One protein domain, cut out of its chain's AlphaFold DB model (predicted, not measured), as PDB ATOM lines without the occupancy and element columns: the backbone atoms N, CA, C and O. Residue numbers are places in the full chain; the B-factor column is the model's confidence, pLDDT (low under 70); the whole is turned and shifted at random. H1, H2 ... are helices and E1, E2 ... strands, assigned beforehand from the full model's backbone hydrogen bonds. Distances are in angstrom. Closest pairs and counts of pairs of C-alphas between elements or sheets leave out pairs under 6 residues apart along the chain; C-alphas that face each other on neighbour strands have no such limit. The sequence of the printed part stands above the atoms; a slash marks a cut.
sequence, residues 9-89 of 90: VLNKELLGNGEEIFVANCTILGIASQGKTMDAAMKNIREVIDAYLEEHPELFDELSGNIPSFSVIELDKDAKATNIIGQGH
ATOM      1  N   VAL A   9      29.573  35.307 247.183       95.38
ATOM      2  CA  VAL A   9      30.429  34.129 247.057       95.38
ATOM      3  C   VAL A   9      30.509  33.444 248.410       95.38
ATOM      4  O   VAL A   9      30.745  34.095 249.426       95.38
ATOM      5  N   LEU A  10      30.320  32.127 248.427       96.56
ATOM      6  CA  LEU A  10      30.330  31.341 249.651       96.56
ATOM      7  C   LEU A  10      31.461  30.318 249.603       96.56
ATOM      8  O   LEU A  10      31.462  29.417 248.768       96.56
ATOM      9  N   ASN A  11      32.410  30.462 250.522       96.31
ATOM     10  CA  ASN A  11      33.576  29.598 250.646       96.31
ATOM     11  C   ASN A  11      33.492  28.786 251.935       96.31
ATOM     12  O   ASN A  11      32.976  29.259 252.946       96.31
ATOM     13  N   LYS A  12      34.016  27.561 251.908       97.62
ATOM     14  CA  LYS A  12      34.233  26.766 253.118       97.62
ATOM     15  C   LYS A  12      35.676  26.964 253.569       97.62
ATOM     16  O   LYS A  12      36.593  26.735 252.787       97.62
ATOM     17  N   GLU A  13      35.870  27.366 254.815       97.31
ATOM     18  CA  GLU A  13      37.179  27.671 255.388       97.31
ATOM     19  C   GLU A  13      37.445  26.821 256.632       97.31
ATOM     20  O   GLU A  13      36.520  26.459 257.360       97.31
ATOM     21  N   LEU A  14      38.720  26.503 256.873       97.31
ATOM     22  CA  LEU A  14      39.181  25.789 258.062       97.31
ATOM     23  C   LEU A  14      39.849  26.781 259.014       97.31
ATOM     24  O   LEU A  14      40.871  27.384 258.686       97.31
ATOM     25  N   LEU A  15      39.281  26.935 260.203       94.88
ATOM     26  CA  LEU A  15      39.808  27.807 261.241       94.88
ATOM     27  C   LEU A  15      41.036  27.183 261.920       94.88
ATOM     28  O   LEU A  15      41.241  25.970 261.908       94.88
ATOM     29  N   GLY A  16      41.842  28.013 262.591       95.25
ATOM     30  CA  GLY A  16      43.063  27.561 263.279       95.25
ATOM     31  C   GLY A  16      42.829  26.557 264.418       95.25
ATOM     32  O   GLY A  16      43.761  25.881 264.841       95.25
ATOM     33  N   ASN A  17      41.591  26.433 264.901       95.56
ATOM     34  CA  ASN A  17      41.173  25.429 265.883       95.56
ATOM     35  C   ASN A  17      40.689  24.109 265.241       95.56
ATOM     36  O   ASN A  17      40.249  23.218 265.963       95.56
ATOM     37  N   GLY A  18      40.749  23.983 263.912       96.44
ATOM     38  CA  GLY A  18      40.281  22.817 263.162       96.44
ATOM     39  C   GLY A  18      38.773  22.789 262.883       96.44
ATOM     40  O   GLY A  18      38.288  21.800 262.341       96.44
ATOM     41  N   GLU A  19      38.022  23.835 263.241       96.62
ATOM     42  CA  GLU A  19      36.598  23.946 262.906       96.62
ATOM     43  C   GLU A  19      36.420  24.417 261.460       96.62
ATOM     44  O   GLU A  19      37.068  25.364 261.015       96.62
ATOM     45  N   GLU A  20      35.520  23.767 260.726       97.88
ATOM     46  CA  GLU A  20      35.113  24.220 259.401       97.88
ATOM     47  C   GLU A  20      33.947  25.207 259.503       97.88
ATOM     48  O   GLU A  20      32.977  24.977 260.229       97.88
ATOM     49  N   ILE A  21      34.011  26.284 258.727       98.06
ATOM     50  CA  ILE A  21      32.982  27.319 258.667       98.06
ATOM     51  C   ILE A  21      32.685  27.701 257.218       98.06
ATOM     52  O   ILE A  21      33.509  27.503 256.331       98.06
ATOM     53  N   PHE A  22      31.504  28.256 256.969       98.56
ATOM     54  CA  PHE A  22      31.175  28.896 255.703       98.56
ATOM     55  C   PHE A  22      31.300  30.409 255.838       98.56
ATOM     56  O   PHE A  22      30.711  30.994 256.749       98.56
ATOM     57  N   VAL A  23      32.033  31.030 254.921       98.12
ATOM     58  CA  VAL A  23      32.210  32.479 254.811       98.12
ATOM     59  C   VAL A  23      31.480  32.949 253.561       98.12
ATOM     60  O   VAL A  23      31.783  32.506 252.455       98.12
ATOM     61  N   ALA A  24      30.495  33.824 253.741       98.44
ATOM     62  CA  ALA A  24      29.762  34.484 252.672       98.44
ATOM     63  C   ALA A  24      30.315  35.902 252.485       98.44
ATOM     64  O   ALA A  24      30.374  36.669 253.444       98.44
ATOM     65  N   ASN A  25      30.703  36.249 251.262       97.69
ATOM     66  CA  ASN A  25      31.291  37.537 250.913       97.69
ATOM     67  C   ASN A  25      30.468  38.198 249.800       97.69
ATOM     68  O   ASN A  25      30.325  37.625 248.720       97.69
ATOM     69  N   CYS A  26      29.920  39.381 250.079       95.38
ATOM     70  CA  CYS A  26      29.312  40.247 249.081       95.38
ATOM     71  C   CYS A  26      30.392  41.126 248.452       95.38
ATOM     72  O   CYS A  26      30.887  42.055 249.095       95.38
ATOM     73  N   THR A  27      30.753  40.843 247.199       91.06
ATOM     74  CA  THR A  27      31.933  41.478 246.593       91.06
ATOM     75  C   THR A  27      31.677  42.937 246.226       91.06
ATOM     76  O   THR A  27      32.575  43.763 246.379       91.06
ATOM     77  N   ILE A  28      30.440  43.271 245.838       91.31
ATOM     78  CA  ILE A  28      30.023  44.644 245.516       91.31
ATOM     79  C   ILE A  28      30.112  45.573 246.733       91.31
ATOM     80  O   ILE A  28      30.613  46.686 246.612       91.31
ATOM     81  N   LEU A  29      29.638  45.130 247.903       92.62
ATOM     82  CA  LEU A  29      29.617  45.958 249.117       92.62
ATOM     83  C   LEU A  29      30.883  45.805 249.975       92.62
ATOM     84  O   LEU A  29      31.074  46.556 250.926       92.62
ATOM     85  N   GLY A  30      31.747  44.830 249.675       93.12
ATOM     86  CA  GLY A  30      32.943  44.545 250.474       93.12
ATOM     87  C   GLY A  30      32.629  44.020 251.881       93.12
ATOM     88  O   GLY A  30      33.424  44.203 252.803       93.12
ATOM     89  N   ILE A  31      31.470  43.383 252.056       95.62
ATOM     90  CA  ILE A  31      30.968  42.895 253.346       95.62
ATOM     91  C   ILE A  31      31.065  41.380 253.393       95.62
ATOM     92  O   ILE A  31      30.727  40.692 252.430       95.62
ATOM     93  N   ALA A  32      31.447  40.846 254.550       97.25
ATOM     94  CA  ALA A  32      31.458  39.416 254.793       97.25
ATOM     95  C   ALA A  32      30.690  39.041 256.064       97.25
ATOM     96  O   ALA A  32      30.589  39.811 257.018       97.25
ATOM     97  N   SER A  33      30.176  37.818 256.075       98.19
ATOM     98  CA  SER A  33      29.589  37.168 257.239       98.19
ATOM     99  C   SER A  33      29.920  35.679 257.222       98.19
ATOM    100  O   SER A  33      30.411  35.149 256.227       98.19
ATOM    101  N   GLN A  34      29.667  34.982 258.326       98.00
ATOM    102  CA  GLN A  34      30.036  33.577 258.481       98.00
ATOM    103  C   GLN A  34      28.946  32.764 259.176       98.00
ATOM    104  O   GLN A  34      28.135  33.297 259.934       98.00
ATOM    105  N   GLY A  35      28.944  31.450 258.960       97.94
ATOM    106  CA  GLY A  35      28.009  30.527 259.593       97.94
ATOM    107  C   GLY A  35      28.502  29.085 259.568       97.94
ATOM    108  O   GLY A  35      29.269  28.684 258.700       97.94
ATOM    109  N   LYS A  36      28.043  28.273 260.528       97.31
ATOM    110  CA  LYS A  36      28.412  26.844 260.612       97.31
ATOM    111  C   LYS A  36      27.815  25.995 259.483       97.31
ATOM    112  O   LYS A  36      28.262  24.881 259.240       97.31
ATOM    113  N   THR A  37      26.796  26.513 258.805       97.94
ATOM    114  CA  THR A  37      26.177  25.918 257.618       97.94
ATOM    115  C   THR A  37      26.082  26.968 256.515       97.94
ATOM    116  O   THR A  37      26.110  28.168 256.802       97.94
ATOM    117  N   MET A  38      25.933  26.523 255.264       97.75
ATOM    118  CA  MET A  38      25.703  27.421 254.124       97.75
ATOM    119  C   MET A  38      24.488  28.325 254.371       97.75
ATOM    120  O   MET A  38      24.591  29.540 254.235       97.75
ATOM    121  N   ASP A  39      23.371  27.748 254.824       98.06
ATOM    122  CA  ASP A  39      22.142  28.493 255.124       98.06
ATOM    123  C   ASP A  39      22.348  29.541 256.221       98.06
ATOM    124  O   ASP A  39      21.848  30.658 256.111       98.06
ATOM    125  N   ALA A  40      23.109  29.208 257.270       98.38
ATOM    126  CA  ALA A  40      23.416  30.152 258.338       98.38
ATOM    127  C   ALA A  40      24.276  31.314 257.822       98.38
ATOM    128  O   ALA A  40      23.969  32.464 258.111       98.38
ATOM    129  N   ALA A  41      25.308  31.034 257.020       98.38
ATOM    130  CA  ALA A  41      26.135  32.079 256.420       98.38
ATOM    131  C   ALA A  41      25.313  32.982 255.484       98.38
ATOM    132  O   ALA A  41      25.433  34.203 255.551       98.38
ATOM    133  N   MET A  42      24.415  32.400 254.679       98.38
ATOM    134  CA  MET A  42      23.511  33.138 253.788       98.38
ATOM    135  C   MET A  42      22.463  33.966 254.531       98.38
ATOM    136  O   MET A  42      22.111  35.057 254.084       98.38
ATOM    137  N   LYS A  43      21.945  33.468 255.655       98.44
ATOM    138  CA  LYS A  43      21.058  34.244 256.519       98.44
ATOM    139  C   LYS A  43      21.813  35.431 257.118       98.44
ATOM    140  O   LYS A  43      21.352  36.561 257.005       98.44
ATOM    141  N   ASN A  44      22.986  35.174 257.690       98.50
ATOM    142  CA  ASN A  44      23.760  36.194 258.383       98.50
ATOM    143  C   ASN A  44      24.246  37.294 257.422       98.50
ATOM    144  O   ASN A  44      24.177  38.464 257.770       98.50
ATOM    145  N   ILE A  45      24.692  36.963 256.201       98.44
ATOM    146  CA  ILE A  45      25.099  37.993 255.227       98.44
ATOM    147  C   ILE A  45      23.919  38.860 254.770       98.44
ATOM    148  O   ILE A  45      24.110  40.052 254.574       98.44
ATOM    149  N   ARG A  46      22.699  38.310 254.658       97.75
ATOM    150  CA  ARG A  46      21.499  39.110 254.347       97.75
ATOM    151  C   ARG A  46      21.220  40.140 255.433       97.75
ATOM    152  O   ARG A  46      21.043  41.302 255.111       97.75
ATOM    153  N   GLU A  47      21.261  39.725 256.698       98.19
ATOM    154  CA  GLU A  47      21.047  40.633 257.833       98.19
ATOM    155  C   GLU A  47      22.094  41.760 257.869       98.19
ATOM    156  O   GLU A  47      21.750  42.911 258.123       98.19
ATOM    157  N   VAL A  48      23.364  41.453 257.566       97.50
ATOM    158  CA  VAL A  48      24.426  42.473 257.513       97.50
ATOM    159  C   VAL A  48      24.258  43.410 256.309       97.50
ATOM    160  O   VAL A  48      24.466  44.610 256.457       97.50
ATOM    161  N   ILE A  49      23.864  42.898 255.137       96.25
ATOM    162  CA  ILE A  49      23.567  43.724 253.954       96.25
ATOM    163  C   ILE A  49      22.397  44.670 254.239       96.25
ATOM    164  O   ILE A  49      22.498  45.855 253.934       96.25
ATOM    165  N   ASP A  50      21.314  44.160 254.829       95.62
ATOM    166  CA  ASP A  50      20.127  44.956 255.153       95.62
ATOM    167  C   ASP A  50      20.496  46.105 256.100       95.62
ATOM    168  O   ASP A  50      20.180  47.259 255.813       95.62
ATOM    169  N   ALA A  51      21.240  45.810 257.173       96.38
ATOM    170  CA  ALA A  51      21.710  46.826 258.115       96.38
ATOM    171  C   ALA A  51      22.634  47.861 257.446       96.38
ATOM    172  O   ALA A  51      22.503  49.058 257.685       96.38
ATOM    173  N   TYR A  52      23.542  47.422 256.571       95.06
ATOM    174  CA  TYR A  52      24.463  48.324 255.880       95.06
ATOM    175  C   TYR A  52      23.745  49.277 254.920       95.06
ATOM    176  O   TYR A  52      24.042  50.467 254.891       95.06
ATOM    177  N   LEU A  53      22.777  48.778 254.147       93.69
ATOM    178  CA  LEU A  53      21.995  49.608 253.227       93.69
ATOM    179  C   LEU A  53      20.996  50.517 253.958       93.69
ATOM    180  O   LEU A  53      20.645  51.570 253.428       93.69
ATOM    181  N   GLU A  54      20.549  50.143 255.160       94.50
ATOM    182  CA  GLU A  54      19.766  51.027 256.031       94.50
ATOM    183  C   GLU A  54      20.595  52.234 256.501       94.50
ATOM    184  O   GLU A  54      20.089  53.357 256.517       94.50
ATOM    185  N   GLU A  55      21.875  52.024 256.829       95.56
ATOM    186  CA  GLU A  55      22.805  53.094 257.219       95.56
ATOM    187  C   GLU A  55      23.308  53.928 256.023       95.56
ATOM    188  O   GLU A  55      23.628  55.107 256.195       95.56
ATOM    189  N   HIS A  56      23.336  53.339 254.822       92.38
ATOM    190  CA  HIS A  56      23.881  53.922 253.589       92.38
ATOM    191  C   HIS A  56      22.892  53.864 252.407       92.38
ATOM    192  O   HIS A  56      23.154  53.193 251.399       92.38
ATOM    193  N   PRO A  57      21.734  54.545 252.491       89.88
ATOM    194  CA  PRO A  57      20.685  54.458 251.475       89.88
ATOM    195  C   PRO A  57      21.121  54.968 250.091       89.88
ATOM    196  O   PRO A  57      20.566  54.534 249.083       89.88
ATOM    197  N   GLU A  58      22.117  55.855 250.019       88.38
ATOM    198  CA  GLU A  58      22.681  56.382 248.771       88.38
ATOM    199  C   GLU A  58      23.315  55.301 247.890       88.38
ATOM    200  O   GLU A  58      23.281  55.407 246.665       88.38
ATOM    201  N   LEU A  59      23.832  54.228 248.495       86.50
ATOM    202  CA  LEU A  59      24.463  53.141 247.751       86.50
ATOM    203  C   LEU A  59      23.451  52.380 246.898       86.50
ATOM    204  O   LEU A  59      23.827  51.797 245.886       86.50
ATOM    205  N   PHE A  60      22.164  52.408 247.256       82.88
ATOM    206  CA  PHE A  60      21.123  51.711 246.505       82.88
ATOM    207  C   PHE A  60      20.995  52.227 245.066       82.88
ATOM    208  O   PHE A  60      20.740  51.438 244.154       82.88
ATOM    209  N   ASP A  61      21.210  53.529 244.862       81.06
ATOM    210  CA  ASP A  61      21.173  54.164 243.542       81.06
ATOM    211  C   ASP A  61      22.420  53.836 242.704       81.06
ATOM    212  O   ASP A  61      22.380  53.907 241.473       81.06
ATOM    213  N   GLU A  62      23.518  53.441 243.355       81.56
ATOM    214  CA  GLU A  62      24.756  53.000 242.709       81.56
ATOM    215  C   GLU A  62      24.732  51.504 242.348       81.56
ATOM    216  O   GLU A  62      25.510  51.050 241.502       81.56
ATOM    217  N   LEU A  63      23.825  50.722 242.950       84.12
ATOM    218  CA  LEU A  63      23.706  49.293 242.673       84.12
ATOM    219  C   LEU A  63      23.144  49.029 241.271       84.12
ATOM    220  O   LEU A  63      22.088  49.520 240.870       84.12
ATOM    221  N   SER A  64      23.834  48.153 240.541       73.25
ATOM    222  CA  SER A  64      23.413  47.689 239.221       73.25
ATOM    223  C   SER A  64      22.086  46.920 239.281       73.25
ATOM    224  O   SER A  64      21.877  46.036 240.116       73.25
ATOM    225  N   GLY A  65      21.211  47.204 238.313       79.75
ATOM    226  CA  GLY A  65      20.008  46.412 238.041       79.75
ATOM    227  C   GLY A  65      20.258  45.154 237.202       79.75
ATOM    228  O   GLY A  65      19.326  44.389 236.973       79.75
ATOM    229  N   ASN A  66      21.485  44.935 236.724       82.00
ATOM    230  CA  ASN A  66      21.847  43.736 235.968       82.00
ATOM    231  C   ASN A  66      22.223  42.597 236.914       82.00
ATOM    232  O   ASN A  66      22.922  42.822 237.904       82.00
ATOM    233  N   ILE A  67      21.801  41.380 236.577       83.50
ATOM    234  CA  ILE A  67      22.227  40.172 237.280       83.50
ATOM    235  C   ILE A  67      23.711  39.935 236.942       83.50
ATOM    236  O   ILE A  67      24.099  40.035 235.778       83.50
ATOM    237  N   PRO A  68      24.581  39.696 237.937       83.56
ATOM    238  CA  PRO A  68      25.985  39.430 237.670       83.56
ATOM    239  C   PRO A  68      26.165  38.021 237.091       83.56
ATOM    240  O   PRO A  68      25.753  37.032 237.696       83.56
ATOM    241  N   SER A  69      26.851  37.919 235.952       85.62
ATOM    242  CA  SER A  69      27.375  36.640 235.462       85.62
ATOM    243  C   SER A  69      28.633  36.254 236.250       85.62
ATOM    244  O   SER A  69      29.463  37.112 236.554       85.62
ATOM    245  N   PHE A  70      28.815  34.968 236.554       86.38
ATOM    246  CA  PHE A  70      29.983  34.482 237.299       86.38
ATOM    247  C   PHE A  70      30.717  33.373 236.552       86.38
ATOM    248  O   PHE A  70      30.148  32.638 235.740       86.38
ATOM    249  N   SER A  71      32.013  33.243 236.832       87.12
ATOM    250  CA  SER A  71      32.837  32.155 236.311       87.12
ATOM    251  C   SER A  71      33.802  31.630 237.360       87.12
ATOM    252  O   SER A  71      34.357  32.399 238.140       87.12
ATOM    253  N   VAL A  72      34.026  30.317 237.350       88.81
ATOM    254  CA  VAL A  72      35.058  29.664 238.168       88.81
ATOM    255  C   VAL A  72      36.173  29.198 237.245       88.81
ATOM    256  O   VAL A  72      35.908  28.467 236.290       88.81
ATOM    257  N   ILE A  73      37.409  29.620 237.516       88.62
ATOM    258  CA  ILE A  73      38.595  29.215 236.754       88.62
ATOM    259  C   ILE A  73      39.403  28.233 237.597       88.62
ATOM    260  O   ILE A  73      39.798  28.547 238.719       88.62
ATOM    261  N   GLU A  74      39.651  27.049 237.045       88.88
ATOM    262  CA  GLU A  74      40.571  26.078 237.629       88.88
ATOM    263  C   GLU A  74      42.014  26.490 237.341       88.88
ATOM    264  O   GLU A  74      42.345  26.869 236.213       88.88
ATOM    265  N   LEU A  75      42.869  26.381 238.354       90.75
ATOM    266  CA  LEU A  75      44.310  26.536 238.211       90.75
ATOM    267  C   LEU A  75      45.000  25.205 238.512       90.75
ATOM    268  O   LEU A  75      44.603  24.488 239.433       90.75
ATOM    269  N   ASP A  76      46.069  24.901 237.779       89.94
ATOM    270  CA  ASP A  76      46.990  23.837 238.168       89.94
ATOM    271  C   ASP A  76      47.970  24.290 239.266       89.94
ATOM    272  O   ASP A  76      48.018  25.450 239.686       89.94
ATOM    273  N   LYS A  77      48.797  23.349 239.730       88.50
ATOM    274  CA  LYS A  77      49.840  23.590 240.740       88.50
ATOM    275  C   LYS A  77      50.904  24.618 240.321       88.50
ATOM    276  O   LYS A  77      51.614  25.116 241.188       88.50
ATOM    277  N   ASP A  78      51.019  24.913 239.027       93.06
ATOM    278  CA  ASP A  78      51.944  25.901 238.469       93.06
ATOM    279  C   ASP A  78      51.233  27.254 238.233       93.06
ATOM    280  O   ASP A  78      51.767  28.125 237.541       93.06
ATOM    281  N   ALA A  79      50.033  27.434 238.811       85.56
ATOM    282  CA  ALA A  79      49.160  28.602 238.690       85.56
ATOM    283  C   ALA A  79      48.738  28.925 237.246       85.56
ATOM    284  O   ALA A  79      48.425  30.073 236.919       85.56
ATOM    285  N   LYS A  80      48.711  27.921 236.365       85.00
ATOM    286  CA  LYS A  80      48.215  28.085 234.999       85.00
ATOM    287  C   LYS A  80      46.722  27.817 234.967       85.00
ATOM    288  O   LYS A  80      46.263  26.807 235.490       85.00
ATOM    289  N   ALA A  81      45.978  28.713 234.320       86.31
ATOM    290  CA  ALA A  81      44.561  28.505 234.060       86.31
ATOM    291  C   ALA A  81      44.375  27.290 233.150       86.31
ATOM    292  O   ALA A  81      44.904  27.258 232.037       86.31
ATOM    293  N   THR A  82      43.642  26.297 233.641       81.50
ATOM    294  CA  THR A  82      43.421  25.037 232.930       81.50
ATOM    295  C   THR A  82      42.044  24.994 232.296       81.50
ATOM    296  O   THR A  82      41.937  24.618 231.133       81.50
ATOM    297  N   ASN A  83      41.002  25.402 233.026       75.44
ATOM    298  CA  ASN A  83      39.608  25.260 232.607       75.44
ATOM    299  C   ASN A  83      38.714  26.365 233.183       75.44
ATOM    300  O   ASN A  83      39.002  26.931 234.236       75.44
ATOM    301  N   ILE A  84      37.572  26.603 232.532       81.50
ATOM    302  CA  ILE A  84      36.432  27.310 233.129       81.50
ATOM    303  C   ILE A  84      35.434  26.239 233.579       81.50
ATOM    304  O   ILE A  84      34.897  25.509 232.750       81.50
ATOM    305  N   ILE A  85      35.225  26.115 234.890       74.19
ATOM    306  CA  ILE A  85      34.474  25.006 235.513       74.19
ATOM    307  C   ILE A  85      32.988  25.331 235.705       74.19
ATOM    308  O   ILE A  85      32.180  24.458 236.007       74.19
ATOM    309  N   GLY A  86      32.613  26.592 235.514       65.06
ATOM    310  CA  GLY A  86      31.230  27.035 235.533       65.06
ATOM    311  C   GLY A  86      31.126  28.407 234.898       65.06
ATOM    312  O   GLY A  86      31.934  29.276 235.210       65.06
ATOM    313  N   GLN A  87      30.156  28.575 234.007       59.03
ATOM    314  CA  GLN A  87      29.681  29.873 233.544       59.03
ATOM    315  C   GLN A  87      28.201  29.942 233.898       59.03
ATOM    316  O   GLN A  87      27.398  29.176 233.367       59.03
ATOM    317  N   GLY A  88      27.862  30.806 234.849       57.94
ATOM    318  CA  GLY A  88      26.483  31.206 235.081       57.94
ATOM    319  C   GLY A  88      26.222  32.446 234.246       57.94
ATOM    320  O   GLY A  88      26.763  33.504 234.562       57.94
ATOM    321  N   HIS A  89      25.448  32.295 233.176       57.41
ATOM    322  CA  HIS A  89      24.804  33.411 232.497       57.41
ATOM    323  C   HIS A  89      23.323  33.397 232.857       57.41
ATOM    324  O   HIS A  89      22.742  32.322 233.016       57.41
TER     325      HIS A  89
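This is residues 9 to 89 of the 90 residues of the protein "HicB family protein" of Candidatus Pacearchaeota archaeon (UniProt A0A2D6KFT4). A small antiparallel sheet of three strands, E1, E2 and E3, has one long helix, H1, packed over one face, and beyond H1 the chain turns through the short helix H2 into a separate hairpin, E4 and E5, which stays apart from the sheet and from H1. The whole is two parts joined by a strip of chain, with open space between the sheet and the far hairpin. The printed part has 81 residues, with two named helices and five named strands in the order E1, E2, E3, H1, H2, E4, E5; the class is mixed, helices and strands. It is loose, with a radius of gyration of the C-alphas of 15.7 A, and flat, spanning 44 by 36 by 19 A.

The sheet is made of E1, residues 9 to 14, E2, residues 20 to 26 and 19.9 A long, and E3, residues 31 to 35. E1 begins at C-alpha 9, (30.429, 34.129, 247.057). H1, residues 38 to 55, is 26.0 A long and ends at C-alpha 55, (22.805, 53.094, 257.219). H2 is residues 59 to 62. E4, residues 70 to 75, measures 16.4 A, and E5, residues 81 to 88, measures 18.3 A and ends at C-alpha 88, (26.483, 31.206, 235.081).

The sheet runs E1, E2, E3, a meander, each strand the antiparallel neighbour of the one before, and is only just strongly twisted, with C-alphas up to 4.2 A off its best plane. E1 and E2 form a hairpin, with N 11 and O 23 within hydrogen-bond range at 2.9 A. E2 and E3 form another, with N 24 and O 33 at 2.8 A. H1 is on one face of this sheet, two layers, a helix over a sheet, at a height over the sheet of 6.4 A. It lies over E3 and only just over E2, where 3 of its C-alphas fall, and runs only just slantwise to the strands, at 32 degrees to E3 on the local plane. The closest C-alphas of E3 and H1 are those of Gly 35 and Ala 41, 4.0 A apart. H2 is not on the sheet and is close but not clearly touching H1, the closest C-alphas being those of Leu 53 and Leu 59, 7.0 A apart. E4 and E5 form an antiparallel hairpin, with N 74 and O 83 at 2.9 A. In H1 every O i to N i+4 pair is within hydrogen-bond range; H2 is too short for such a pair.

The two C-alphas farthest apart, those of Glu 54 and Asp 78, are 44.4 A apart. The printed part has no cut. No link is long; that from H2 to E4 is short, with 7 residues. The mean pLDDT of the printed part is 90.4, and residues 86 to 89 are under 70.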